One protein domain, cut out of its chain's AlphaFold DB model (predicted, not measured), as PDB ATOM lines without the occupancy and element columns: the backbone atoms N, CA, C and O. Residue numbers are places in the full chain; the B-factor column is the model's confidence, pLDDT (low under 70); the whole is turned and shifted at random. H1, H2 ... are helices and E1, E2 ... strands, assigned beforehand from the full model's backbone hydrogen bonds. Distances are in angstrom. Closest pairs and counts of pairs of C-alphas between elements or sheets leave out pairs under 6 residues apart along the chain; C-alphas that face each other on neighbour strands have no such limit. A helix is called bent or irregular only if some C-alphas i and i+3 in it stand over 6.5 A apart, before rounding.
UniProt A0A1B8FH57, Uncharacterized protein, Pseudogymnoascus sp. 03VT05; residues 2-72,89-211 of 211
ATOM      1  N   SER A   2      10.258 -45.016  -9.656       95.12
ATOM      2  CA  SER A   2       9.120 -44.086  -9.580       95.12
ATOM      3  C   SER A   2       9.184 -43.133  -8.382       95.12
ATOM      4  O   SER A   2       9.096 -41.928  -8.588       95.12
ATOM      5  N   ASP A   3       9.456 -43.639  -7.172       94.44
ATOM      6  CA  ASP A   3       9.580 -42.826  -5.942       94.44
ATOM      7  C   ASP A   3      10.614 -41.708  -6.065       94.44
ATOM      8  O   ASP A   3      10.405 -40.570  -5.648       94.44
ATOM      9  N   THR A   4      11.741 -42.015  -6.699       92.62
ATOM     10  CA  THR A   4      12.766 -41.022  -6.975       92.62
ATOM     11  C   THR A   4      12.267 -39.974  -7.976       92.62
ATOM     12  O   THR A   4      12.448 -38.779  -7.776       92.62
ATOM     13  N   PHE A   5      11.619 -40.385  -9.063       93.00
ATOM     14  CA  PHE A   5      11.252 -39.457 -10.136       93.00
ATOM     15  C   PHE A   5      10.039 -38.579  -9.822       93.00
ATOM     16  O   PHE A   5       9.928 -37.499 -10.398       93.00
ATOM     17  N   ILE A   6       9.181 -38.977  -8.877       91.62
ATOM     18  CA  ILE A   6       8.120 -38.097  -8.368       91.62
ATOM     19  C   ILE A   6       8.630 -37.057  -7.360       91.62
ATOM     20  O   ILE A   6       7.934 -36.078  -7.102       91.62
ATOM     21  N   THR A   7       9.830 -37.245  -6.797       89.00
ATOM     22  CA  THR A   7      10.458 -36.289  -5.865       89.00
ATOM     23  C   THR A   7      11.470 -35.367  -6.548       89.00
ATOM     24  O   THR A   7      11.681 -34.241  -6.090       89.00
ATOM     25  N   LYS A   8      12.067 -35.787  -7.672       85.88
ATOM     26  CA  LYS A   8      12.943 -34.932  -8.486       85.88
ATOM     27  C   LYS A   8      12.168 -33.728  -9.040       85.88
ATOM     28  O   LYS A   8      11.077 -33.859  -9.590       85.88
ATOM     29  N   SER A   9      12.777 -32.542  -8.962       76.88
ATOM     30  CA  SER A   9      12.270 -31.328  -9.615       76.88
ATOM     31  C   SER A   9      12.460 -31.415 -11.127       76.88
ATOM     32  O   SER A   9      13.417 -30.890 -11.691       76.88
ATOM     33  N   ILE A  10      11.546 -32.117 -11.784       74.19
ATOM     34  CA  ILE A  10      11.458 -32.181 -13.236       74.19
ATOM     35  C   ILE A  10      10.665 -30.941 -13.660       74.19
ATOM     36  O   ILE A  10       9.537 -30.773 -13.192       74.19
ATOM     37  N   PRO A  11      11.228 -30.036 -14.488       68.38
ATOM     38  CA  PRO A  11      10.469 -28.895 -14.985       68.38
ATOM     39  C   PRO A  11       9.178 -29.379 -15.662       68.38
ATOM     40  O   PRO A  11       9.097 -30.533 -16.087       68.38
ATOM     41  N   PHE A  12       8.201 -28.495 -15.857       61.56
ATOM     42  CA  PHE A  12       7.020 -28.794 -16.675       61.56
ATOM     43  C   PHE A  12       7.231 -28.405 -18.157       61.56
ATOM     44  O   PHE A  12       6.792 -27.328 -18.563       61.56
ATOM     45  N   PRO A  13       7.880 -29.220 -19.014       60.78
ATOM     46  CA  PRO A  13       7.710 -29.098 -20.453       60.78
ATOM     47  C   PRO A  13       6.510 -29.897 -20.939       60.78
ATOM     48  O   PRO A  13       6.213 -30.992 -20.472       60.78
ATOM     49  N   ARG A  14       5.870 -29.364 -21.974       64.88
ATOM     50  CA  ARG A  14       4.846 -30.044 -22.769       64.88
ATOM     51  C   ARG A  14       5.504 -30.855 -23.884       64.88
ATOM     52  O   ARG A  14       5.237 -30.616 -25.059       64.88
ATOM     53  N   SER A  15       6.437 -31.740 -23.545       80.25
ATOM     54  CA  SER A  15       7.114 -32.573 -24.539       80.25
ATOM     55  C   SER A  15       6.771 -34.047 -24.357       80.25
ATOM     56  O   SER A  15       6.366 -34.501 -23.285       80.25
ATOM     57  N   TYR A  16       6.884 -34.813 -25.439       85.56
ATOM     58  CA  TYR A  16       6.483 -36.216 -25.414       85.56
ATOM     59  C   TYR A  16       7.240 -37.063 -24.365       85.56
ATOM     60  O   TYR A  16       6.600 -37.949 -23.804       85.56
ATOM     61  N   PRO A  17       8.528 -36.818 -24.013       89.75
ATOM     62  CA  PRO A  17       9.197 -37.579 -22.958       89.75
ATOM     63  C   PRO A  17       8.518 -37.450 -21.588       89.75
ATOM     64  O   PRO A  17       8.462 -38.437 -20.859       89.75
ATOM     65  N   GLN A  18       7.939 -36.288 -21.242       89.00
ATOM     66  CA  GLN A  18       7.150 -36.178 -20.006       89.00
ATOM     67  C   GLN A  18       5.917 -37.078 -20.052       89.00
ATOM     68  O   GLN A  18       5.644 -37.787 -19.091       89.00
ATOM     69  N   ALA A  19       5.198 -37.099 -21.176       89.06
ATOM     70  CA  ALA A  19       4.022 -37.952 -21.325       89.06
ATOM     71  C   ALA A  19       4.371 -39.449 -21.187       89.06
ATOM     72  O   ALA A  19       3.589 -40.211 -20.618       89.06
ATOM     73  N   VAL A  20       5.562 -39.861 -21.644       94.00
ATOM     74  CA  VAL A  20       6.081 -41.225 -21.436       94.00
ATOM     75  C   VAL A  20       6.293 -41.507 -19.944       94.00
ATOM     76  O   VAL A  20       5.827 -42.541 -19.460       94.00
ATOM     77  N   LEU A  21       6.903 -40.578 -19.196       94.38
ATOM     78  CA  LEU A  21       7.035 -40.697 -17.739       94.38
ATOM     79  C   LEU A  21       5.666 -40.793 -17.053       94.38
ATOM     80  O   LEU A  21       5.458 -41.705 -16.257       94.38
ATOM     81  N   TYR A  22       4.722 -39.900 -17.370       92.75
ATOM     82  CA  TYR A  22       3.393 -39.877 -16.741       92.75
ATOM     83  C   TYR A  22       2.660 -41.192 -16.928       92.75
ATOM     84  O   TYR A  22       2.072 -41.721 -15.989       92.75
ATOM     85  N   ARG A  23       2.739 -41.759 -18.133       93.81
ATOM     86  CA  ARG A  23       2.126 -43.045 -18.422       93.81
ATOM     87  C   ARG A  23       2.791 -44.169 -17.619       93.81
ATOM     88  O   ARG A  23       2.070 -45.064 -17.180       93.81
ATOM     89  N   GLY A  24       4.107 -44.108 -17.391       96.00
ATOM     90  CA  GLY A  24       4.842 -45.011 -16.496       96.00
ATOM     91  C   GLY A  24       4.384 -44.902 -15.040       96.00
ATOM     92  O   GLY A  24       4.037 -45.909 -14.431       96.00
ATOM     93  N   ILE A  25       4.292 -43.683 -14.503       96.62
ATOM     94  CA  ILE A  25       3.786 -43.432 -13.143       96.62
ATOM     95  C   ILE A  25       2.323 -43.883 -12.998       96.62
ATOM     96  O   ILE A  25       1.957 -44.462 -11.979       96.62
ATOM     97  N   GLU A  26       1.499 -43.716 -14.037       95.88
ATOM     98  CA  GLU A  26       0.113 -44.205 -14.062       95.88
ATOM     99  C   GLU A  26       0.047 -45.735 -13.975       95.88
ATOM    100  O   GLU A  26      -0.804 -46.279 -13.273       95.88
ATOM    101  N   ALA A  27       0.983 -46.447 -14.613       95.75
ATOM    102  CA  ALA A  27       1.067 -47.899 -14.494       95.75
ATOM    103  C   ALA A  27       1.369 -48.337 -13.050       95.75
ATOM    104  O   ALA A  27       0.785 -49.310 -12.580       95.75
ATOM    105  N   VAL A  28       2.219 -47.593 -12.336       96.88
ATOM    106  CA  VAL A  28       2.541 -47.849 -10.923       96.88
ATOM    107  C   VAL A  28       1.338 -47.540 -10.032       96.88
ATOM    108  O   VAL A  28       0.987 -48.341  -9.167       96.88
ATOM    109  N   TYR A  29       0.651 -46.420 -10.269       96.25
ATOM    110  CA  TYR A  29      -0.591 -46.091  -9.569       96.25
ATOM    111  C   TYR A  29      -1.635 -47.206  -9.715       96.25
ATOM    112  O   TYR A  29      -2.211 -47.645  -8.726       96.25
ATOM    113  N   ASN A  30      -1.835 -47.718 -10.930       94.12
ATOM    114  CA  ASN A  30      -2.835 -48.749 -11.203       94.12
ATOM    115  C   ASN A  30      -2.600 -50.067 -10.451       94.12
ATOM    116  O   ASN A  30      -3.563 -50.789 -10.199       94.12
ATOM    117  N   VAL A  31      -1.350 -50.393 -10.107       94.06
ATOM    118  CA  VAL A  31      -1.027 -51.622  -9.359       94.06
ATOM    119  C   VAL A  31      -0.911 -51.399  -7.851       94.06
ATOM    120  O   VAL A  31      -1.146 -52.330  -7.087       94.06
ATOM    121  N   THR A  32      -0.581 -50.183  -7.407       94.75
ATOM    122  CA  THR A  32      -0.359 -49.871  -5.981       94.75
ATOM    123  C   THR A  32      -1.551 -49.200  -5.301       94.75
ATOM    124  O   THR A  32      -1.760 -49.382  -4.104       94.75
ATOM    125  N   GLY A  33      -2.318 -48.392  -6.034       93.62
ATOM    126  CA  GLY A  33      -3.317 -47.483  -5.475       93.62
ATOM    127  C   GLY A  33      -2.734 -46.306  -4.678       93.62
ATOM    128  O   GLY A  33      -3.501 -45.579  -4.049       93.62
ATOM    129  N   ASP A  34      -1.410 -46.093  -4.686       94.06
ATOM    130  CA  ASP A  34      -0.774 -45.028  -3.905       94.06
ATOM    131  C   ASP A  34      -1.103 -43.643  -4.489       94.06
ATOM    132  O   ASP A  34      -0.795 -43.316  -5.641       94.06
ATOM    133  N   ALA A  35      -1.738 -42.804  -3.668       94.31
ATOM    134  CA  ALA A  35      -2.200 -41.481  -4.062       94.31
ATOM    135  C   ALA A  35      -1.059 -40.520  -4.442       94.31
ATOM    136  O   ALA A  35      -1.308 -39.558  -5.166       94.31
ATOM    137  N   SER A  36       0.180 -40.752  -3.998       93.75
ATOM    138  CA  SER A  36       1.332 -39.916  -4.363       93.75
ATOM    139  C   SER A  36       1.587 -39.921  -5.874       93.75
ATOM    140  O   SER A  36       1.772 -38.856  -6.468       93.75
ATOM    141  N   TYR A  37       1.490 -41.085  -6.522       94.19
ATOM    142  CA  TYR A  37       1.622 -41.217  -7.974       94.19
ATOM    143  C   TYR A  37       0.465 -40.541  -8.715       94.19
ATOM    144  O   TYR A  37       0.691 -39.826  -9.692       94.19
ATOM    145  N   PHE A  38      -0.769 -40.712  -8.227       92.56
ATOM    146  CA  PHE A  38      -1.939 -40.035  -8.791       92.56
ATOM    147  C   PHE A  38      -1.801 -38.510  -8.706       92.56
ATOM    148  O   PHE A  38      -1.980 -37.815  -9.702       92.56
ATOM    149  N   ASN A  39      -1.414 -37.989  -7.540       91.50
ATOM    150  CA  ASN A  39      -1.234 -36.557  -7.313       91.50
ATOM    151  C   ASN A  39      -0.145 -35.966  -8.216       91.50
ATOM    152  O   ASN A  39      -0.309 -34.859  -8.731       91.50
ATOM    153  N   TYR A  40       0.944 -36.708  -8.439       90.94
ATOM    154  CA  TYR A  40       1.998 -36.314  -9.372       90.94
ATOM    155  C   TYR A  40       1.471 -36.191 -10.812       90.94
ATOM    156  O   TYR A  40       1.736 -35.191 -11.486       90.94
ATOM    157  N   ILE A  41       0.685 -37.171 -11.277       89.19
ATOM    158  CA  ILE A  41       0.067 -37.147 -12.612       89.19
ATOM    159  C   ILE A  41      -0.925 -35.989 -12.719       89.19
ATOM    160  O   ILE A  41      -0.844 -35.219 -13.669       89.19
ATOM    161  N   GLN A  42      -1.820 -35.827 -11.741       88.25
ATOM    162  CA  GLN A  42      -2.826 -34.763 -11.738       88.25
ATOM    163  C   GLN A  42      -2.166 -33.381 -11.814       88.25
ATOM    164  O   GLN A  42      -2.468 -32.607 -12.717       88.25
ATOM    165  N   THR A  43      -1.181 -33.123 -10.948       86.00
ATOM    166  CA  THR A  43      -0.412 -31.865 -10.942       86.00
ATOM    167  C   THR A  43       0.247 -31.602 -12.296       86.00
ATOM    168  O   THR A  43       0.289 -30.470 -12.774       86.00
ATOM    169  N   SER A  44       0.756 -32.660 -12.927       84.69
ATOM    170  CA  SER A  44       1.386 -32.568 -14.240       84.69
ATOM    171  C   SER A  44       0.390 -32.267 -15.360       84.69
ATOM    172  O   SER A  44       0.711 -31.497 -16.262       84.69
ATOM    173  N   LEU A  45      -0.814 -32.844 -15.316       84.12
ATOM    174  CA  LEU A  45      -1.866 -32.603 -16.307       84.12
ATOM    175  C   LEU A  45      -2.483 -31.206 -16.163       84.12
ATOM    176  O   LEU A  45      -2.678 -30.535 -17.176       84.12
ATOM    177  N   ASP A  46      -2.693 -30.733 -14.933       83.81
ATOM    178  CA  ASP A  46      -3.229 -29.393 -14.638       83.81
ATOM    179  C   ASP A  46      -2.298 -28.266 -15.128       83.81
ATOM    180  O   ASP A  46      -2.731 -27.145 -15.389       83.81
ATOM    181  N   ALA A  47      -1.002 -28.554 -15.303       78.69
ATOM    182  CA  ALA A  47      -0.041 -27.623 -15.896       78.69
ATOM    183  C   ALA A  47      -0.174 -27.491 -17.431       78.69
ATOM    184  O   ALA A  47       0.406 -26.583 -18.037       78.69
ATOM    185  N   ILE A  48      -0.902 -28.407 -18.078       78.31
ATOM    186  CA  ILE A  48      -1.033 -28.498 -19.541       78.31
ATOM    187  C   ILE A  48      -2.463 -28.184 -19.983       78.31
ATOM    188  O   ILE A  48      -2.646 -27.560 -21.030       78.31
ATOM    189  N   VAL A  49      -3.460 -28.591 -19.197       81.06
ATOM    190  CA  VAL A  49      -4.884 -28.451 -19.504       81.06
ATOM    191  C   VAL A  49      -5.566 -27.647 -18.401       81.06
ATOM    192  O   VAL A  49      -5.435 -27.969 -17.225       81.06
ATOM    193  N   ASP A  50      -6.285 -26.591 -18.778       80.38
ATOM    194  CA  ASP A  50      -7.022 -25.763 -17.823       80.38
ATOM    195  C   ASP A  50      -8.290 -26.464 -17.296       80.38
ATOM    196  O   ASP A  50      -8.722 -27.510 -17.786       80.38
ATOM    197  N   SER A  51      -8.954 -25.849 -16.315       80.94
ATOM    198  CA  SER A  51     -10.195 -26.376 -15.727       80.94
ATOM    199  C   SER A  51     -11.383 -26.463 -16.696       80.94
ATOM    200  O   SER A  51     -12.424 -27.016 -16.345       80.94
ATOM    201  N   LYS A  52     -11.253 -25.921 -17.911       81.19
ATOM    202  CA  LYS A  52     -12.247 -25.994 -18.987       81.19
ATOM    203  C   LYS A  52     -11.868 -27.025 -20.055       81.19
ATOM    204  O   LYS A  52     -12.614 -27.177 -21.020       81.19
ATOM    205  N   GLY A  53     -10.750 -27.734 -19.894       80.00
ATOM    206  CA  GLY A  53     -10.274 -28.725 -20.854       80.00
ATOM    207  C   GLY A  53      -9.498 -28.134 -22.034       80.00
ATOM    208  O   GLY A  53      -9.226 -28.858 -22.992       80.00
ATOM    209  N   ASN A  54      -9.141 -26.846 -22.002       79.56
ATOM    210  CA  ASN A  54      -8.340 -26.243 -23.064       79.56
ATOM    211  C   ASN A  54      -6.851 -26.508 -22.817       79.56
ATOM    212  O   ASN A  54      -6.399 -26.383 -21.675       79.56
ATOM    213  N   PRO A  55      -6.056 -26.802 -23.862       75.94
ATOM    214  CA  PRO A  55      -4.606 -26.755 -23.744       75.94
ATOM    215  C   PRO A  55      -4.211 -25.312 -23.400       75.94
ATOM    216  O   PRO A  55      -4.475 -24.399 -24.178       75.94
ATOM    217  N   GLY A  56      -3.659 -25.080 -22.208       64.06
ATOM    218  CA  GLY A  56      -3.338 -23.722 -21.757       64.06
ATOM    219  C   GLY A  56      -2.211 -23.104 -22.587       64.06
ATOM    220  O   GLY A  56      -1.391 -23.828 -23.137       64.06
ATOM    221  N   ASP A  57      -2.073 -21.780 -22.617       54.72
ATOM    222  CA  ASP A  57      -0.882 -21.082 -23.124       54.72
ATOM    223  C   ASP A  57      -0.054 -20.598 -21.916       54.72
ATOM    224  O   ASP A  57      -0.525 -19.766 -21.150       54.72
ATOM    225  N   ALA A  58       1.170 -21.124 -21.736       49.41
ATOM    226  CA  ALA A  58       2.114 -20.833 -20.632       49.41
ATOM    227  C   ALA A  58       1.750 -21.385 -19.219       49.41
ATOM    228  O   ALA A  58       0.585 -21.668 -18.941       49.41
ATOM    229  N   PRO A  59       2.745 -21.633 -18.332       48.41
ATOM    230  CA  PRO A  59       2.520 -22.342 -17.071       48.41
ATOM    231  C   PRO A  59       1.865 -21.439 -16.009       48.41
ATOM    232  O   PRO A  59       2.301 -20.297 -15.839       48.41
ATOM    233  N   PRO A  60       0.884 -21.931 -15.229       48.84
ATOM    234  CA  PRO A  60       0.497 -21.270 -13.991       48.84
ATOM    235  C   PRO A  60       1.655 -21.338 -12.984       48.84
ATOM    236  O   PRO A  60       2.336 -22.354 -12.852       48.84
ATOM    237  N   SER A  61       1.883 -20.253 -12.246       44.09
ATOM    238  CA  SER A  61       2.989 -20.116 -11.289       44.09
ATOM    239  C   SER A  61       2.801 -20.887  -9.975       44.09
ATOM    240  O   SER A  61       3.578 -20.684  -9.047       44.09
ATOM    241  N   SER A  62       1.783 -21.740  -9.846       40.84
ATOM    242  CA  SER A  62       1.563 -22.622  -8.688       40.84
ATOM    243  C   SER A  62       0.467 -23.651  -8.994       40.84
ATOM    244  O   SER A  62      -0.512 -23.286  -9.649       40.84
ATOM    245  N   PRO A  63       0.570 -24.899  -8.498       45.06
ATOM    246  CA  PRO A  63      -0.519 -25.866  -8.598       45.06
ATOM    247  C   PRO A  63      -1.710 -25.407  -7.749       45.06
ATOM    248  O   PRO A  63      -1.558 -25.146  -6.556       45.06
ATOM    249  N   SER A  64      -2.907 -25.335  -8.332       41.81
ATOM    250  CA  SER A  64      -4.147 -25.291  -7.555       41.81
ATOM    251  C   SER A  64      -4.532 -26.720  -7.183       41.81
ATOM    252  O   SER A  64      -4.927 -27.498  -8.044       41.81
ATOM    253  N   THR A  65      -4.420 -27.082  -5.909       36.41
ATOM    254  CA  THR A  65      -4.845 -28.398  -5.419       36.41
ATOM    255  C   THR A  65      -6.369 -28.460  -5.330       36.41
ATOM    256  O   THR A  65      -6.956 -27.983  -4.358       36.41
ATOM    257  N   THR A  66      -7.020 -29.070  -6.315       41.25
ATOM    258  CA  THR A  66      -8.408 -29.536  -6.189       41.25
ATOM    259  C   THR A  66      -8.430 -31.055  -6.213       41.25
ATOM    260  O   THR A  66      -7.938 -31.668  -7.155       41.25
ATOM    261  N   SER A  67      -8.993 -31.678  -5.175       42.97
ATOM    262  CA  SER A  67      -9.169 -33.130  -5.128       42.97
ATOM    263  C   SER A  67     -10.240 -33.548  -6.137       42.97
ATOM    264  O   SER A  67     -11.427 -33.291  -5.921       42.97
ATOM    265  N   ALA A  68      -9.836 -34.188  -7.230       46.19
ATOM    266  CA  ALA A  68     -10.757 -34.868  -8.129       46.19
ATOM    267  C   ALA A  68     -11.003 -36.302  -7.633       46.19
ATOM    268  O   ALA A  68     -10.083 -36.998  -7.205       46.19
ATOM    269  N   SER A  69     -12.257 -36.749  -7.678       48.03
ATOM    270  CA  SER A  69     -12.631 -38.137  -7.402       48.03
ATOM    271  C   SER A  69     -12.183 -39.049  -8.547       48.03
ATOM    272  O   SER A  69     -12.502 -38.775  -9.705       48.03
ATOM    273  N   VAL A  70     -11.497 -40.144  -8.217       48.12
ATOM    274  CA  VAL A  70     -11.009 -41.143  -9.179       48.12
ATOM    275  C   VAL A  70     -12.196 -41.910  -9.787       48.12
ATOM    276  O   VAL A  70     -12.949 -42.539  -9.037       48.12
ATOM    277  N   PRO A  71     -12.403 -41.889 -11.115       46.62
ATOM    278  CA  PRO A  71     -13.423 -42.714 -11.750       46.62
ATOM    279  C   PRO A  71     -12.991 -44.190 -11.767       46.62
ATOM    280  O   PRO A  71     -11.820 -44.510 -11.961       46.62
ATOM    281  N   SER A  72     -13.948 -45.105 -11.585       51.38
ATOM    282  CA  SER A  72     -13.716 -46.549 -11.713       51.38
ATOM    283  C   SER A  72     -13.241 -46.907 -13.125       51.38
ATOM    284  O   SER A  72     -13.773 -46.378 -14.103       51.38
ATOM    285  N   PRO A  89      14.272 -58.634 -34.834       61.53
ATOM    286  CA  PRO A  89      15.220 -59.377 -35.657       61.53
ATOM    287  C   PRO A  89      16.179 -60.207 -34.795       61.53
ATOM    288  O   PRO A  89      16.718 -59.733 -33.792       61.53
ATOM    289  N   GLN A  90      16.380 -61.468 -35.175       65.75
ATOM    290  CA  GLN A  90      17.335 -62.346 -34.508       65.75
ATOM    291  C   GLN A  90      18.743 -61.742 -34.634       65.75
ATOM    292  O   GLN A  90      19.148 -61.386 -35.733       65.75
ATOM    293  N   GLY A  91      19.465 -61.601 -33.516       72.38
ATOM    294  CA  GLY A  91      20.784 -60.946 -33.463       72.38
ATOM    295  C   GLY A  91      20.771 -59.479 -33.008       72.38
ATOM    296  O   GLY A  91      21.820 -58.941 -32.667       72.38
ATOM    297  N   ALA A  92      19.595 -58.848 -32.911       83.88
ATOM    298  CA  ALA A  92      19.472 -57.464 -32.449       83.88
ATOM    299  C   ALA A  92      19.680 -57.290 -30.930       83.88
ATOM    300  O   ALA A  92      20.092 -56.215 -30.490       83.88
ATOM    301  N   GLN A  93      19.396 -58.334 -30.140       93.44
ATOM    302  CA  GLN A  93      19.733 -58.394 -28.718       93.44
ATOM    303  C   GLN A  93      21.150 -58.952 -28.555       93.44
ATOM    304  O   GLN A  93      21.458 -60.028 -29.072       93.44
ATOM    305  N   ASP A  94      22.004 -58.255 -27.815       94.38
ATOM    306  CA  ASP A  94      23.373 -58.682 -27.567       94.38
ATOM    307  C   ASP A  94      23.475 -59.793 -26.499       94.38
ATOM    308  O   ASP A  94      22.509 -60.228 -25.857       94.38
ATOM    309  N   ALA A  95      24.707 -60.251 -26.268       94.62
ATOM    310  CA  ALA A  95      24.989 -61.263 -25.259       94.62
ATOM    311  C   ALA A  95      24.648 -60.808 -23.828       94.62
ATOM    312  O   ALA A  95      24.357 -61.668 -22.994       94.62
ATOM    313  N   SER A  96      24.634 -59.501 -23.541       95.88
ATOM    314  CA  SER A  96      24.257 -58.962 -22.229       95.88
ATOM    315  C   SER A  96      22.740 -58.885 -22.019       95.88
ATOM    316  O   SER A  96      22.288 -58.956 -20.881       95.88
ATOM    317  N   GLY A  97      21.949 -58.872 -23.097       96.25
ATOM    318  CA  GLY A  97      20.484 -58.814 -23.065       96.25
ATOM    319  C   GLY A  97      19.900 -57.481 -23.536       96.25
ATOM    320  O   GLY A  97      18.687 -57.292 -23.465       96.25
ATOM    321  N   GLY A  98      20.732 -56.558 -24.007       97.12
ATOM    322  CA  GLY A  98      20.309 -55.252 -24.492       97.12
ATOM    323  C   GLY A  98      20.093 -55.244 -25.995       97.12
ATOM    324  O   GLY A  98      20.723 -56.022 -26.704       97.12
ATOM    325  N   TRP A  99      19.249 -54.344 -26.493       97.06
ATOM    326  CA  TRP A  99      19.143 -54.085 -27.928       97.06
ATOM    327  C   TRP A  99      20.052 -52.933 -28.342       97.06
ATOM    328  O   TRP A  99      20.165 -51.924 -27.643       97.06
ATOM    329  N   TRP A 100      20.699 -53.102 -29.492       96.31
ATOM    330  CA  TRP A 100      21.519 -52.067 -30.115       96.31
ATOM    331  C   TRP A 100      20.678 -50.861 -30.550       96.31
ATOM    332  O   TRP A 100      19.525 -51.031 -30.942       96.31
ATOM    333  N   LEU A 101      21.273 -49.660 -30.550       94.69
ATOM    334  CA  LEU A 101      20.662 -48.461 -31.139       94.69
ATOM    335  C   LEU A 101      20.239 -48.728 -32.590       94.69
ATOM    336  O   LEU A 101      19.109 -48.444 -32.977       94.69
ATOM    337  N   ILE A 102      21.162 -49.284 -33.379       93.12
ATOM    338  CA  ILE A 102      20.896 -49.733 -34.745       93.12
ATOM    339  C   ILE A 102      21.003 -51.252 -34.776       93.12
ATOM    340  O   ILE A 102      22.057 -51.814 -34.479       93.12
ATOM    341  N   MET A 103      19.890 -51.897 -35.113       93.25
ATOM    342  CA  MET A 103      19.708 -53.346 -35.012       93.25
ATOM    343  C   MET A 103      19.878 -54.088 -36.340       93.25
ATOM    344  O   MET A 103      20.029 -55.306 -36.330       93.25
ATOM    345  N   ASP A 104      19.817 -53.375 -37.463       89.69
ATOM    346  CA  ASP A 104      19.923 -53.980 -38.788       89.69
ATOM    347  C   ASP A 104      21.379 -54.312 -39.123       89.69
ATOM    348  O   ASP A 104      22.294 -53.545 -38.822       89.69
ATOM    349  N   GLU A 105      21.602 -55.448 -39.781       88.56
ATOM    350  CA  GLU A 105      22.921 -55.809 -40.302       88.56
ATOM    351  C   GLU A 105      23.454 -54.719 -41.256       88.56
ATOM    352  O   GLU A 105      22.686 -54.205 -42.079       88.56
ATOM    353  N   PRO A 106      24.755 -54.363 -41.197       92.19
ATOM    354  CA  PRO A 106      25.834 -55.012 -40.437       92.19
ATOM    355  C   PRO A 106      26.114 -54.396 -39.050       92.19
ATOM    356  O   PRO A 106      27.166 -54.646 -38.467       92.19
ATOM    357  N   TYR A 107      25.238 -53.528 -38.539       93.25
ATOM    358  CA  TYR A 107      25.549 -52.612 -37.437       93.25
ATOM    359  C   TYR A 107      25.630 -53.208 -36.020       93.25
ATOM    360  O   TYR A 107      26.343 -52.621 -35.193       93.25
ATOM    361  N   PRO A 108      24.953 -54.320 -35.667       94.31
ATOM    362  CA  PRO A 108      25.141 -54.966 -34.371       94.31
ATOM    363  C   PRO A 108      26.620 -55.259 -34.078       94.31
ATOM    364  O   PRO A 108      27.312 -55.920 -34.844       94.31
ATOM    365  N   GLY A 109      27.130 -54.745 -32.955       92.62
ATOM    366  CA  GLY A 109      28.532 -54.922 -32.553       92.62
ATOM    367  C   GLY A 109      29.561 -54.083 -33.325       92.62
ATOM    368  O   GLY A 109      30.750 -54.148 -33.003       92.62
ATOM    369  N   MET A 110      29.148 -53.263 -34.300       95.75
ATOM    370  CA  MET A 110      30.053 -52.311 -34.945       95.75
ATOM    371  C   MET A 110      30.541 -51.241 -33.965       95.75
ATOM    372  O   MET A 110      29.855 -50.844 -33.020       95.75
ATOM    373  N   LYS A 111      31.755 -50.735 -34.213       96.38
ATOM    374  CA  LYS A 111      32.373 -49.688 -33.394       96.38
ATOM    375  C   LYS A 111      31.464 -48.457 -33.320       96.38
ATOM    376  O   LYS A 111      31.083 -47.909 -34.350       96.38
ATOM    377  N   GLY A 112      31.184 -48.006 -32.101       94.88
ATOM    378  CA  GLY A 112      30.368 -46.822 -31.828       94.88
ATOM    379  C   GLY A 112      28.883 -47.116 -31.615       94.88
ATOM    380  O   GLY A 112      28.225 -46.328 -30.946       94.88
ATOM    381  N   ASN A 113      28.368 -48.257 -32.084       96.38
ATOM    382  CA  ASN A 113      27.036 -48.709 -31.694       96.38
ATOM    383  C   ASN A 113      27.035 -49.045 -30.196       96.38
ATOM    384  O   ASN A 113      28.061 -49.408 -29.612       96.38
ATOM    385  N   TYR A 114      25.879 -48.919 -29.565       95.94
ATOM    386  CA  TYR A 114      25.722 -49.126 -28.133       95.94
ATOM    387  C   TYR A 114      24.341 -49.692 -27.818       95.94
ATOM    388  O   TYR A 114      23.427 -49.643 -28.641       95.94
ATOM    389  N   ILE A 115      24.199 -50.239 -26.612       97.12
ATOM    390  CA  ILE A 115      22.903 -50.674 -26.096       97.12
ATOM    391  C   ILE A 115      22.090 -49.446 -25.705       97.12
ATOM    392  O   ILE A 115      22.447 -48.756 -24.750       97.12
ATOM    393  N   GLU A 116      21.010 -49.187 -26.435       97.31
ATOM    394  CA  GLU A 116      20.131 -48.046 -26.189       97.31
ATOM    395  C   GLU A 116      19.032 -48.463 -25.203       97.31
ATOM    396  O   GLU A 116      18.304 -49.445 -25.407       97.31
ATOM    397  N   THR A 117      18.968 -47.769 -24.067       97.94
ATOM    398  CA  THR A 117      18.226 -48.276 -22.909       97.94
ATOM    399  C   THR A 117      16.722 -48.054 -23.008       97.94
ATOM    400  O   THR A 117      15.967 -48.887 -22.505       97.94
ATOM    401  N   SER A 118      16.258 -47.008 -23.702       97.19
ATOM    402  CA  SER A 118      14.820 -46.750 -23.842       97.19
ATOM    403  C   SER A 118      14.123 -47.778 -24.740       97.19
ATOM    404  O   SER A 118      13.062 -48.294 -24.375       97.19
ATOM    405  N   GLY A 119      14.753 -48.145 -25.857       96.00
ATOM    406  CA  GLY A 119      14.340 -49.191 -26.784       96.00
ATOM    407  C   GLY A 119      14.471 -50.578 -26.170       96.00
ATOM    408  O   GLY A 119      13.524 -51.359 -26.239       96.00
ATOM    409  N   THR A 120      15.578 -50.860 -25.472       98.00
ATOM    410  CA  THR A 120      15.739 -52.114 -24.710       98.00
ATOM    411  C   THR A 120      14.588 -52.307 -23.717       98.00
ATOM    412  O   THR A 120      13.965 -53.371 -23.691       98.00
ATOM    413  N   ALA A 121      14.260 -51.273 -22.935       98.38
ATOM    414  CA  ALA A 121      13.172 -51.331 -21.965       98.38
ATOM    415  C   ALA A 121      11.800 -51.507 -22.639       98.38
ATOM    416  O   ALA A 121      11.001 -52.335 -22.203       98.38
ATOM    417  N   MET A 122      11.542 -50.780 -23.731       97.38
ATOM    418  CA  MET A 122      10.272 -50.850 -24.457       97.38
ATOM    419  C   MET A 122      10.053 -52.206 -25.142       97.38
ATOM    420  O   MET A 122       8.946 -52.743 -25.077       97.38
ATOM    421  N   PHE A 123      11.087 -52.802 -25.750       96.25
ATOM    422  CA  PHE A 123      10.979 -54.146 -26.324       96.25
ATOM    423  C   PHE A 123      10.694 -55.187 -25.248       96.25
ATOM    424  O   PHE A 123       9.751 -55.963 -25.388       96.25
ATOM    425  N   ALA A 124      11.449 -55.174 -24.150       97.31
ATOM    426  CA  ALA A 124      11.211 -56.092 -23.044       97.31
ATOM    427  C   ALA A 124       9.798 -55.920 -22.455       97.31
ATOM    428  O   ALA A 124       9.116 -56.912 -22.201       97.31
ATOM    429  N   TYR A 125       9.321 -54.678 -22.312       97.69
ATOM    430  CA  TYR A 125       7.968 -54.387 -21.841       97.69
ATOM    431  C   TYR A 125       6.910 -54.969 -22.784       97.69
ATOM    432  O   TYR A 125       5.988 -55.641 -22.327       97.69
ATOM    433  N   ALA A 126       7.055 -54.763 -24.096       96.19
ATOM    434  CA  ALA A 126       6.125 -55.299 -25.084       96.19
ATOM    435  C   ALA A 126       6.070 -56.836 -25.051       96.19
ATOM    436  O   ALA A 126       4.986 -57.407 -25.171       96.19
ATOM    437  N   LEU A 127       7.213 -57.499 -24.844       95.06
ATOM    438  CA  LEU A 127       7.284 -58.954 -24.714       95.06
ATOM    439  C   LEU A 127       6.582 -59.453 -23.440       95.06
ATOM    440  O   LEU A 127       5.755 -60.360 -23.524       95.06
ATOM    441  N   LEU A 128       6.849 -58.849 -22.275       96.25
ATOM    442  CA  LEU A 128       6.188 -59.253 -21.026       96.25
ATOM    443  C   LEU A 128       4.685 -58.971 -21.060       96.25
ATOM    444  O   LEU A 128       3.879 -59.865 -20.799       96.25
ATOM    445  N   LYS A 129       4.296 -57.759 -21.464       95.62
ATOM    446  CA  LYS A 129       2.887 -57.371 -21.554       95.62
ATOM    447  C   LYS A 129       2.132 -58.203 -22.581       95.62
ATOM    448  O   LYS A 129       1.005 -58.619 -22.325       95.62
ATOM    449  N   GLY A 130       2.743 -58.461 -23.737       93.75
ATOM    450  CA  GLY A 130       2.176 -59.328 -24.765       93.75
ATOM    451  C   GLY A 130       1.938 -60.744 -24.247       93.75
ATOM    452  O   GLY A 130       0.867 -61.295 -24.488       93.75
ATOM    453  N   GLY A 131       2.896 -61.305 -23.500       92.88
ATOM    454  CA  GLY A 131       2.758 -62.611 -22.857       92.88
ATOM    455  C   GLY A 131       1.624 -62.629 -21.830       92.88
ATOM    456  O   GLY A 131       0.727 -63.466 -21.919       92.88
ATOM    457  N   ARG A 132       1.593 -61.647 -20.918       94.25
ATOM    458  CA  ARG A 132       0.545 -61.512 -19.891       94.25
ATOM    459  C   ARG A 132      -0.858 -61.377 -20.485       94.25
ATOM    460  O   ARG A 132      -1.816 -61.908 -19.931       94.25
ATOM    461  N   LEU A 133      -0.992 -60.653 -21.595       92.62
ATOM    462  CA  LEU A 133      -2.271 -60.454 -22.281       92.62
ATOM    463  C   LEU A 133      -2.627 -61.593 -23.254       92.62
ATOM    464  O   LEU A 133      -3.695 -61.551 -23.866       92.62
ATOM    465  N   GLY A 134      -1.763 -62.602 -23.404       90.56
ATOM    466  CA  GLY A 134      -1.984 -63.748 -24.288       90.56
ATOM    467  C   GLY A 134      -1.863 -63.428 -25.782       90.56
ATOM    468  O   GLY A 134      -2.406 -64.154 -26.610       90.56
ATOM    469  N   TYR A 135      -1.185 -62.338 -26.149       88.12
ATOM    470  CA  TYR A 135      -0.974 -61.949 -27.552       88.12
ATOM    471  C   TYR A 135       0.153 -62.740 -28.213       88.12
ATOM    472  O   TYR A 135       0.160 -62.912 -29.432       88.12
ATOM    473  N   ILE A 136       1.107 -63.197 -27.402       88.00
ATOM    474  CA  ILE A 136       2.262 -63.992 -27.811       88.00
ATOM    475  C   ILE A 136       2.471 -65.133 -26.818       88.00
ATOM    476  O   ILE A 136       2.012 -65.062 -25.677       88.00
ATOM    477  N   ASP A 137       3.190 -66.173 -27.238       88.56
ATOM    478  CA  ASP A 137       3.562 -67.263 -26.339       88.56
ATOM    479  C   ASP A 137       4.555 -66.779 -25.271       88.56
ATOM    480  O   ASP A 137       5.734 -66.554 -25.552       88.56
ATOM    481  N   SER A 138       4.081 -66.615 -24.034       89.94
ATOM    482  CA  SER A 138       4.903 -66.108 -22.929       89.94
ATOM    483  C   SER A 138       6.142 -66.973 -22.694       89.94
ATOM    484  O   SER A 138       7.224 -66.436 -22.460       89.94
ATOM    485  N   ALA A 139       6.019 -68.300 -22.814       90.00
ATOM    486  CA  ALA A 139       7.127 -69.224 -22.579       90.00
ATOM    487  C   ALA A 139       8.307 -68.979 -23.537       90.00
ATOM    488  O   ALA A 139       9.464 -69.046 -23.120       90.00
ATOM    489  N   THR A 140       8.020 -68.628 -24.793       88.50
ATOM    490  CA  THR A 140       9.036 -68.296 -25.797       88.50
ATOM    491  C   THR A 140       9.766 -66.985 -25.489       88.50
ATOM    492  O   THR A 140      10.982 -66.903 -25.658       88.50
ATOM    493  N   TYR A 141       9.056 -65.945 -25.041       90.75
ATOM    494  CA  TYR A 141       9.598 -64.576 -25.015       90.75
ATOM    495  C   TYR A 141      10.041 -64.076 -23.638       90.75
ATOM    496  O   TYR A 141      10.858 -63.153 -23.548       90.75
ATOM    497  N   GLN A 142       9.537 -64.673 -22.560       94.06
ATOM    498  CA  GLN A 142       9.759 -64.186 -21.199       94.06
ATOM    499  C   GLN A 142      11.241 -64.185 -20.807       94.06
ATOM    500  O   GLN A 142      11.726 -63.194 -20.263       94.06
ATOM    501  N   THR A 143      11.992 -65.242 -21.130       94.12
ATOM    502  CA  THR A 143      13.431 -65.333 -20.818       94.12
ATOM    503  C   THR A 143      14.224 -64.184 -21.448       94.12
ATOM    504  O   THR A 143      15.066 -63.568 -20.794       94.12
ATOM    505  N   THR A 144      13.918 -63.851 -22.703       94.31
ATOM    506  CA  THR A 144      14.546 -62.751 -23.445       94.31
ATOM    507  C   THR A 144      14.270 -61.394 -22.797       94.31
ATOM    508  O   THR A 144      15.188 -60.583 -22.662       94.31
ATOM    509  N   ALA A 145      13.034 -61.160 -22.352       96.38
ATOM    510  CA  ALA A 145      12.647 -59.914 -21.700       96.38
ATOM    511  C   ALA A 145      13.222 -59.774 -20.279       96.38
ATOM    512  O   ALA A 145      13.692 -58.699 -19.910       96.38
ATOM    513  N   ILE A 146      13.255 -60.860 -19.496       97.69
ATOM    514  CA  ILE A 146      13.858 -60.865 -18.152       97.69
ATOM    515  C   ILE A 146      15.356 -60.574 -18.231       97.69
ATOM    516  O   ILE A 146      15.864 -59.774 -17.451       97.69
ATOM    517  N   LYS A 147      16.065 -61.149 -19.207       97.62
ATOM    518  CA  LYS A 147      17.492 -60.868 -19.409       97.62
ATOM    519  C   LYS A 147      17.762 -59.378 -19.649       97.62
ATOM    520  O   LYS A 147      18.729 -58.830 -19.127       97.62
ATOM    521  N   ALA A 148      16.892 -58.717 -20.410       98.31
ATOM    522  CA  ALA A 148      16.975 -57.281 -20.641       98.31
ATOM    523  C   ALA A 148      16.710 -56.481 -19.360       98.31
ATOM    524  O   ALA A 148      17.464 -55.565 -19.046       98.31
ATOM    525  N   TYR A 149      15.693 -56.860 -18.582       98.62
ATOM    526  CA  TYR A 149      15.426 -56.243 -17.282       98.62
ATOM    527  C   TYR A 149      16.621 -56.349 -16.326       98.62
ATOM    528  O   TYR A 149      17.018 -55.364 -15.703       98.62
ATOM    529  N   ASP A 150      17.237 -57.529 -16.254       98.50
ATOM    530  CA  ASP A 150      18.417 -57.781 -15.431       98.50
ATOM    531  C   ASP A 150      19.609 -56.920 -15.860       98.50
ATOM    532  O   ASP A 150      20.338 -56.406 -15.013       98.50
ATOM    533  N   LEU A 151      19.821 -56.739 -17.165       98.62
ATOM    534  CA  LEU A 151      20.840 -55.822 -17.670       98.62
ATOM    535  C   LEU A 151      20.542 -54.375 -17.256       98.62
ATOM    536  O   LEU A 151      21.429 -53.687 -16.749       98.62
ATOM    537  N   LEU A 152      19.309 -53.916 -17.485       98.69
ATOM    538  CA  LEU A 152      18.887 -52.543 -17.207       98.69
ATOM    539  C   LEU A 152      19.051 -52.192 -15.727       98.69
ATOM    540  O   LEU A 152      19.688 -51.192 -15.402       98.69
ATOM    541  N   THR A 153      18.568 -53.058 -14.839       98.25
ATOM    542  CA  THR A 153      18.694 -52.888 -13.385       98.25
ATOM    543  C   THR A 153      20.145 -52.886 -12.915       98.25
ATOM    544  O   THR A 153      20.514 -52.043 -12.108       98.25
ATOM    545  N   LYS A 154      20.985 -53.800 -13.414       98.00
ATOM    546  CA  LYS A 154      22.368 -53.947 -12.929       98.00
ATOM    547  C   LYS A 154      23.319 -52.873 -13.446       98.00
ATOM    548  O   LYS A 154      24.326 -52.612 -12.794       98.00
ATOM    549  N   LYS A 155      23.071 -52.331 -14.641       97.94
ATOM    550  CA  LYS A 155      24.040 -51.477 -15.345       97.94
ATOM    551  C   LYS A 155      23.585 -50.033 -15.528       97.94
ATOM    552  O   LYS A 155      24.441 -49.159 -15.628       97.94
ATOM    553  N   TYR A 156      22.282 -49.788 -15.630       97.94
ATOM    554  CA  TYR A 156      21.754 -48.485 -16.050       97.94
ATOM    555  C   TYR A 156      20.872 -47.810 -14.999       97.94
ATOM    556  O   TYR A 156      20.541 -46.639 -15.162       97.94
ATOM    557  N   VAL A 157      20.532 -48.515 -13.917       97.94
ATOM    558  CA  VAL A 157      19.975 -47.923 -12.699       97.94
ATOM    559  C   VAL A 157      21.118 -47.699 -11.718       97.94
ATOM    560  O   VAL A 157      21.765 -48.655 -11.292       97.94
ATOM    561  N   MET A 158      21.366 -46.442 -11.365       96.12
ATOM    562  CA  MET A 158      22.489 -46.043 -10.518       96.12
ATOM    563  C   MET A 158      21.974 -45.343  -9.269       96.12
ATOM    564  O   MET A 158      21.165 -44.430  -9.372       96.12
ATOM    565  N   GLU A 159      22.451 -45.725  -8.091       95.81
ATOM    566  CA  GLU A 159      22.185 -44.952  -6.876       95.81
ATOM    567  C   GLU A 159      23.169 -43.781  -6.787       95.81
ATOM    568  O   GLU A 159      24.382 -43.956  -6.934       95.81
ATOM    569  N   ASN A 160      22.653 -42.576  -6.566       92.88
ATOM    570  CA  ASN A 160      23.468 -41.379  -6.419       92.88
ATOM    571  C   ASN A 160      23.737 -41.048  -4.946       92.88
ATOM    572  O   ASN A 160      23.186 -41.642  -4.024       92.88
ATOM    573  N   SER A 161      24.581 -40.040  -4.711       93.81
ATOM    574  CA  SER A 161      24.992 -39.628  -3.355       93.81
ATOM    575  C   SER A 161      23.857 -39.213  -2.403       93.81
ATOM    576  O   SER A 161      24.101 -39.078  -1.207       93.81
ATOM    577  N   LYS A 162      22.636 -38.993  -2.908       90.94
ATOM    578  CA  LYS A 162      21.448 -38.640  -2.116       90.94
ATOM    579  C   LYS A 162      20.562 -39.850  -1.791       90.94
ATOM    580  O   LYS A 162      19.506 -39.659  -1.196       90.94
ATOM    581  N   GLY A 163      20.957 -41.062  -2.190       92.75
ATOM    582  CA  GLY A 163      20.115 -42.261  -2.094       92.75
ATOM    583  C   GLY A 163      18.971 -42.285  -3.115       92.75
ATOM    584  O   GLY A 163      18.011 -43.037  -2.969       92.75
ATOM    585  N   GLU A 164      19.035 -41.430  -4.138       94.06
ATOM    586  CA  GLU A 164      18.096 -41.418  -5.258       94.06
ATOM    587  C   GLU A 164      18.615 -42.305  -6.394       94.06
ATOM    588  O   GLU A 164      19.823 -42.454  -6.578       94.06
ATOM    589  N   LEU A 165      17.703 -42.827  -7.215       96.50
ATOM    590  CA  LEU A 165      18.051 -43.542  -8.439       96.50
ATOM    591  C   LEU A 165      18.149 -42.606  -9.650       96.50
ATOM    592  O   LEU A 165      17.223 -41.856  -9.960       96.50
ATOM    593  N   ASP A 166      19.252 -42.718 -10.374       96.62
ATOM    594  CA  ASP A 166      19.445 -42.146 -11.695       96.62
ATOM    595  C   ASP A 166      19.385 -43.237 -12.777       96.62
ATOM    596  O   ASP A 166      19.567 -44.432 -12.518       96.62
ATOM    597  N   TRP A 167      19.100 -42.806 -14.001       97.12
ATOM    598  CA  TRP A 167      18.954 -43.638 -15.189       97.12
ATOM    599  C   TRP A 167      19.934 -43.212 -16.281       97.12
ATOM    600  O   TRP A 167      20.051 -42.024 -16.568       97.12
ATOM    601  N   GLU A 168      20.582 -44.172 -16.939       97.00
ATOM    602  CA  GLU A 168      21.610 -43.913 -17.956       97.00
ATOM    603  C   GLU A 168      21.331 -44.598 -19.305       97.00
ATOM    604  O   GLU A 168      20.481 -45.480 -19.438       97.00
ATOM    605  N   GLY A 169      22.097 -44.212 -20.332       93.62
ATOM    606  CA  GLY A 169      22.178 -44.944 -21.606       93.62
ATOM    607  C   GLY A 169      21.056 -44.676 -22.615       93.62
ATOM    608  O   GLY A 169      20.921 -45.415 -23.592       93.62
ATOM    609  N   THR A 170      20.248 -43.636 -22.399       95.31
ATOM    610  CA  THR A 170      19.177 -43.234 -23.322       95.31
ATOM    611  C   THR A 170      19.634 -42.114 -24.242       95.31
ATOM    612  O   THR A 170      20.232 -41.135 -23.794       95.31
ATOM    613  N   VAL A 171      19.319 -42.231 -25.531       91.31
ATOM    614  CA  VAL A 171      19.625 -41.186 -26.515       91.31
ATOM    615  C   VAL A 171      18.728 -39.955 -26.329       91.31
ATOM    616  O   VAL A 171      17.514 -40.068 -26.137       91.31
ATOM    617  N   SER A 172      19.304 -38.756 -26.412       82.88
ATOM    618  CA  SER A 172      18.560 -37.496 -26.268       82.88
ATOM    619  C   SER A 172      17.623 -37.251 -27.454       82.88
ATOM    620  O   SER A 172      16.427 -36.993 -27.286       82.88
ATOM    621  N   VAL A 173      18.158 -37.394 -28.672       78.75
ATOM    622  CA  VAL A 173      17.477 -37.100 -29.936       78.75
ATOM    623  C   VAL A 173      17.804 -38.179 -30.962       78.75
ATOM    624  O   VAL A 173      18.958 -38.536 -31.153       78.75
ATOM    625  N   GLY A 174      16.777 -38.653 -31.663       63.25
ATOM    626  CA  GLY A 174      16.899 -39.341 -32.944       63.25
ATOM    627  C   GLY A 174      15.941 -38.661 -33.912       63.25
ATOM    628  O   GLY A 174      14.737 -38.894 -33.850       63.25
ATOM    629  N   SER A 175      16.443 -37.733 -34.726       64.69
ATOM    630  CA  SER A 175      15.609 -36.945 -35.642       64.69
ATOM    631  C   SER A 175      15.740 -37.439 -37.078       64.69
ATOM    632  O   SER A 175      16.853 -37.695 -37.538       64.69
ATOM    633  N   LEU A 176      14.614 -37.469 -37.802       61.75
ATOM    634  CA  LEU A 176      14.557 -37.668 -39.258       61.75
ATOM    635  C   LEU A 176      15.119 -36.474 -40.052       61.75
ATOM    636  O   LEU A 176      15.188 -36.536 -41.273       61.75
ATOM    637  N   GLY A 177      15.486 -35.377 -39.379       62.03
ATOM    638  CA  GLY A 177      16.123 -34.211 -39.999       62.03
ATOM    639  C   GLY A 177      17.636 -34.345 -40.216       62.03
ATOM    640  O   GLY A 177      18.237 -33.424 -40.762       62.03
ATOM    641  N   GLY A 178      18.254 -35.441 -39.761       71.69
ATOM    642  CA  GLY A 178      19.648 -35.775 -40.067       71.69
ATOM    643  C   GLY A 178      19.809 -36.448 -41.434       71.69
ATOM    644  O   GLY A 178      18.839 -36.640 -42.163       71.69
ATOM    645  N   ASP A 179      21.034 -36.857 -41.768       81.75
ATOM    646  CA  ASP A 179      21.322 -37.599 -43.007       81.75
ATOM    647  C   ASP A 179      20.950 -39.094 -42.928       81.75
ATOM    648  O   ASP A 179      21.069 -39.818 -43.915       81.75
ATOM    649  N   GLY A 180      20.490 -39.557 -41.759       83.12
ATOM    650  CA  GLY A 180      20.089 -40.942 -41.517       83.12
ATOM    651  C   GLY A 180      21.248 -41.943 -41.541       83.12
ATOM    652  O   GLY A 180      20.992 -43.146 -41.570       83.12
ATOM    653  N   SER A 181      22.498 -41.471 -41.538       90.25
ATOM    654  CA  SER A 181      23.689 -42.321 -41.537       90.25
ATOM    655  C   SER A 181      23.891 -43.028 -40.196       90.25
ATOM    656  O   SER A 181      23.439 -42.565 -39.145       90.25
ATOM    657  N   TYR A 182      24.621 -44.146 -40.222       91.44
ATOM    658  CA  TYR A 182      25.059 -44.835 -39.008       91.44
ATOM    659  C   TYR A 182      25.823 -43.877 -38.086       91.44
ATOM    660  O   TYR A 182      25.514 -43.785 -36.899       91.44
ATOM    661  N   GLU A 183      26.751 -43.103 -38.655       93.50
ATOM    662  CA  GLU A 183      27.576 -42.110 -37.971       93.50
ATOM    663  C   GLU A 183      26.730 -41.047 -37.268       93.50
ATOM    664  O   GLU A 183      26.996 -40.715 -36.111       93.50
ATOM    665  N   TYR A 184      25.683 -40.548 -37.928       91.62
ATOM    666  CA  TYR A 184      24.759 -39.595 -37.326       91.62
ATOM    667  C   TYR A 184      24.103 -40.169 -36.070       91.62
ATOM    668  O   TYR A 184      24.141 -39.522 -35.021       91.62
ATOM    669  N   TYR A 185      23.555 -41.383 -36.142       91.19
ATOM    670  CA  TYR A 185      22.865 -42.007 -35.013       91.19
ATOM    671  C   TYR A 185      23.805 -42.305 -33.841       91.19
ATOM    672  O   TYR A 185      23.479 -41.960 -32.708       91.19
ATOM    673  N   ILE A 186      24.987 -42.875 -34.091       94.00
ATOM    674  CA  ILE A 186      25.934 -43.192 -33.006       94.00
ATOM    675  C   ILE A 186      26.602 -41.948 -32.399       94.00
ATOM    676  O   ILE A 186      27.175 -42.031 -31.317       94.00
ATOM    677  N   SER A 187      26.542 -40.798 -33.082       91.56
ATOM    678  CA  SER A 187      27.065 -39.523 -32.570       91.56
ATOM    679  C   SER A 187      26.116 -38.804 -31.605       91.56
ATOM    680  O   SER A 187      26.514 -37.821 -30.979       91.56
ATOM    681  N   GLN A 188      24.864 -39.262 -31.485       92.06
ATOM    682  CA  GLN A 188      23.867 -38.597 -30.652       92.06
ATOM    683  C   GLN A 188      24.207 -38.708 -29.164       92.06
ATOM    684  O   GLN A 188      24.693 -39.725 -28.672       92.06
ATOM    685  N   VAL A 189      23.924 -37.634 -28.427       91.38
ATOM    686  CA  VAL A 189      24.251 -37.541 -27.001       91.38
ATOM    687  C   VAL A 189      23.365 -38.479 -26.186       91.38
ATOM    688  O   VAL A 189      22.138 -38.474 -26.327       91.38
ATOM    689  N   LEU A 190      23.987 -39.228 -25.277       94.00
ATOM    690  CA  LEU A 190      23.289 -39.958 -24.223       94.00
ATOM    691  C   LEU A 190      22.981 -39.014 -23.065       94.00
ATOM    692  O   LEU A 190      23.856 -38.281 -22.608       94.00
ATOM    693  N   THR A 191      21.733 -39.009 -22.616       93.12
ATOM    694  CA  THR A 191      21.254 -38.116 -21.559       93.12
ATOM    695  C   THR A 191      20.865 -38.926 -20.330       93.12
ATOM    696  O   THR A 191      19.975 -39.778 -20.385       93.12
ATOM    697  N   GLN A 192      21.526 -38.629 -19.213       94.75
ATOM    698  CA  GLN A 192      21.138 -39.124 -17.899       94.75
ATOM    699  C   GLN A 192      19.724 -38.640 -17.558       94.75
ATOM    700  O   GLN A 192      19.374 -37.485 -17.802       94.75
ATOM    701  N   ASN A 193      18.921 -39.514 -16.956       95.00
ATOM    702  CA  ASN A 193      17.544 -39.244 -16.543       95.00
ATOM    703  C   ASN A 193      16.627 -38.798 -17.694       95.00
ATOM    704  O   ASN A 193      15.617 -38.131 -17.462       95.00
ATOM    705  N   ASP A 194      16.945 -39.180 -18.933       94.94
ATOM    706  CA  ASP A 194      16.052 -38.933 -20.057       94.94
ATOM    707  C   ASP A 194      14.723 -39.679 -19.862       94.94
ATOM    708  O   ASP A 194      14.674 -40.902 -19.695       94.94
ATOM    709  N   LEU A 195      13.625 -38.922 -19.889       94.44
ATOM    710  CA  LEU A 195      12.305 -39.413 -19.496       94.44
ATOM    711  C   LEU A 195      11.736 -40.470 -20.442       94.44
ATOM    712  O   LEU A 195      10.848 -41.224 -20.039       94.44
ATOM    713  N   LYS A 196      12.268 -40.570 -21.670       94.75
ATOM    714  CA  LYS A 196      11.932 -41.667 -22.580       94.75
ATOM    715  C   LYS A 196      12.356 -42.982 -21.944       94.75
ATOM    716  O   LYS A 196      11.518 -43.847 -21.747       94.75
ATOM    717  N   GLY A 197      13.620 -43.100 -21.548       96.56
ATOM    718  CA  GLY A 197      14.144 -44.316 -20.934       96.56
ATOM    719  C   GLY A 197      13.585 -44.581 -19.543       96.56
ATOM    720  O   GLY A 197      13.215 -45.711 -19.240       96.56
ATOM    721  N   VAL A 198      13.435 -43.540 -18.721       97.25
ATOM    722  CA  VAL A 198      12.874 -43.688 -17.368       97.25
ATOM    723  C   VAL A 198      11.445 -44.222 -17.424       97.25
ATOM    724  O   VAL A 198      11.125 -45.204 -16.756       97.25
ATOM    725  N   GLY A 199      10.577 -43.603 -18.230       97.06
ATOM    726  CA  GLY A 199       9.185 -44.033 -18.331       97.06
ATOM    727  C   GLY A 199       9.057 -45.438 -18.922       97.06
ATOM    728  O   GLY A 199       8.277 -46.240 -18.407       97.06
ATOM    729  N   THR A 200       9.859 -45.785 -19.940       97.81
ATOM    730  CA  THR A 200       9.840 -47.144 -20.502       97.81
ATOM    731  C   THR A 200      10.371 -48.202 -19.543       97.81
ATOM    732  O   THR A 200       9.826 -49.305 -19.498       97.81
ATOM    733  N   PHE A 201      11.364 -47.871 -18.719       98.62
ATOM    734  CA  PHE A 201      11.841 -48.763 -17.669       98.62
ATOM    735  C   PHE A 201      10.799 -48.980 -16.568       98.62
ATOM    736  O   PHE A 201      10.597 -50.115 -16.150       98.62
ATOM    737  N   ILE A 202      10.072 -47.934 -16.157       98.50
ATOM    738  CA  ILE A 202       8.980 -48.070 -15.180       98.50
ATOM    739  C   ILE A 202       7.885 -49.010 -15.709       98.50
ATOM    740  O   ILE A 202       7.421 -49.875 -14.967       98.50
ATOM    741  N   PHE A 203       7.506 -48.910 -16.991       96.81
ATOM    742  CA  PHE A 203       6.571 -49.872 -17.592       96.81
ATOM    743  C   PHE A 203       7.061 -51.307 -17.485       96.81
ATOM    744  O   PHE A 203       6.302 -52.205 -17.117       96.81
ATOM    745  N   LEU A 204       8.327 -51.517 -17.840       98.44
ATOM    746  CA  LEU A 204       8.937 -52.828 -17.797       98.44
ATOM    747  C   LEU A 204       8.960 -53.382 -16.366       98.44
ATOM    748  O   LEU A 204       8.617 -54.546 -16.187       98.44
ATOM    749  N   SER A 205       9.316 -52.570 -15.364       98.50
ATOM    750  CA  SER A 205       9.301 -52.970 -13.950       98.50
ATOM    751  C   SER A 205       7.919 -53.445 -13.510       98.50
ATOM    752  O   SER A 205       7.811 -54.537 -12.964       98.50
ATOM    753  N   VAL A 206       6.859 -52.693 -13.830       97.94
ATOM    754  CA  VAL A 206       5.481 -53.074 -13.476       97.94
ATOM    755  C   VAL A 206       5.096 -54.425 -14.089       97.94
ATOM    756  O   VAL A 206       4.541 -55.280 -13.403       97.94
ATOM    757  N   GLU A 207       5.415 -54.661 -15.364       97.44
ATOM    758  CA  GLU A 207       5.141 -55.960 -15.996       97.44
ATOM    759  C   GLU A 207       6.019 -57.084 -15.423       97.44
ATOM    760  O   GLU A 207       5.558 -58.215 -15.285       97.44
ATOM    761  N   LYS A 208       7.274 -56.793 -15.062       97.94
ATOM    762  CA  LYS A 208       8.202 -57.769 -14.477       97.94
ATOM    763  C   LYS A 208       7.805 -58.188 -13.062       97.94
ATOM    764  O   LYS A 208       8.062 -59.338 -12.696       97.94
ATOM    765  N   GLU A 209       7.248 -57.274 -12.278       96.00
ATOM    766  CA  GLU A 209       6.741 -57.518 -10.922       96.00
ATOM    767  C   GLU A 209       5.401 -58.268 -10.926       96.00
ATOM    768  O   GLU A 209       5.068 -58.921  -9.943       96.00
ATOM    769  N   ALA A 210       4.658 -58.220 -12.037       92.12
ATOM    770  CA  ALA A 210       3.400 -58.943 -12.218       92.12
ATOM    771  C   ALA A 210       3.558 -60.403 -12.702       92.12
ATOM    772  O   ALA A 210       2.542 -61.084 -12.866       92.12
ATOM    773  N   LEU A 211       4.789 -60.861 -12.973       86.69
ATOM    774  CA  LEU A 211       5.107 -62.263 -13.299       86.69
ATOM    775  C   LEU A 211       5.086 -63.143 -12.049       86.69
ATOM    776  O   LEU A 211       4.514 -64.251 -12.137       86.69
TER     777      LEU A 211
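Overview. This is residues 2 to 72 and 89 to 211 of the 211 residues of an uncharacterized protein of Pseudogymnoascus sp. 03VT05 (UniProt A0A1B8FH57). Four helices stand side by side in a row, H3, H2, H7 and H4, with H7 in the middle; H5 packs on H4 and also reaches H7. H1 and the small hairpin of E1 and E2 are on one side of this row, and H6 lies beyond the end where H7 begins, with residues 176 to 181 sticking out there. The 194 printed residues hold seven named helices and two antiparallel strands, in the order H1 H2 H3 H4 H5 E1 E2 H6 H7; the class is mostly helix, though under half of the residues are in named elements. The whole is compact, with a radius of gyration of the C-alphas of 18.3 A and spans of 54 by 40 by 36 A.

Arrangement. H1, residues 2 to 7, is close to but not clearly touching H2, residues 16 to 32; their closest C-alphas, of Ser 2 and Ile 25, are 6.4 A apart. H2 touches H3, residues 35 to 46, with residues 22 to 29 alone. They form a helical hairpin at a shallow tilt of 29 degrees, closest at the C-alphas of Tyr 29 and Tyr 37, 5.6 A. H4, residues 117 to 132, and H5, residues 138 to 155, form another, at 32 degrees, closest at the C-alphas of Gly 131 and Ser 138, 4.1 A. H5 is irregular: C-alphas 140 and 143 are 7.3 A apart. E1, residues 157 to 159, and E2, residues 165 to 167, form an antiparallel hairpin, with N 158 and O 166 within hydrogen-bond range at 2.9 A. H6, residues 182 to 186, touches no helix. H7, residues 195 to 209, is the hub. It touches H2 (Leu 21 and Gly 199, closest C-alphas 4.0 A) at a shallow tilt of 22 degrees, the same way. It touches H4 (Ser 118 and Gly 197, closest C-alphas 3.9 A) at a shallow tilt of 31 degrees, the same way. Residues 204 to 208 of H7 touch H5, closest at the C-alphas of Tyr 149 and Leu 204, 7.4 A. Every O i to N i+4 pair is within hydrogen-bond range in H2, H3, H4, H6 and H7, against 1 of 2 in H1 and 12 of 14 in H5.

Along the chain. H1 begins at C-alpha 2, (9.120, -44.086, -9.580). H2 is 24.7 A long, H3 16.1 A, H4 22.3 A, H5 25.3 A and H7 20.8 A. H7 ends at C-alpha 209, (6.741, -57.518, -10.922).

Size, cuts and confidence. The C-alphas farthest apart, of Thr 66 and Pro 106, are 54.7 A apart. Residues 73 to 88 are not printed; C-alphas 72 and 89 are 39.7 A apart across the cut. The link from E2 to H6 is long. The pLDDT is under 70 in residues 11 to 14, 56 to 72, 89 to 90 and 174 to 177.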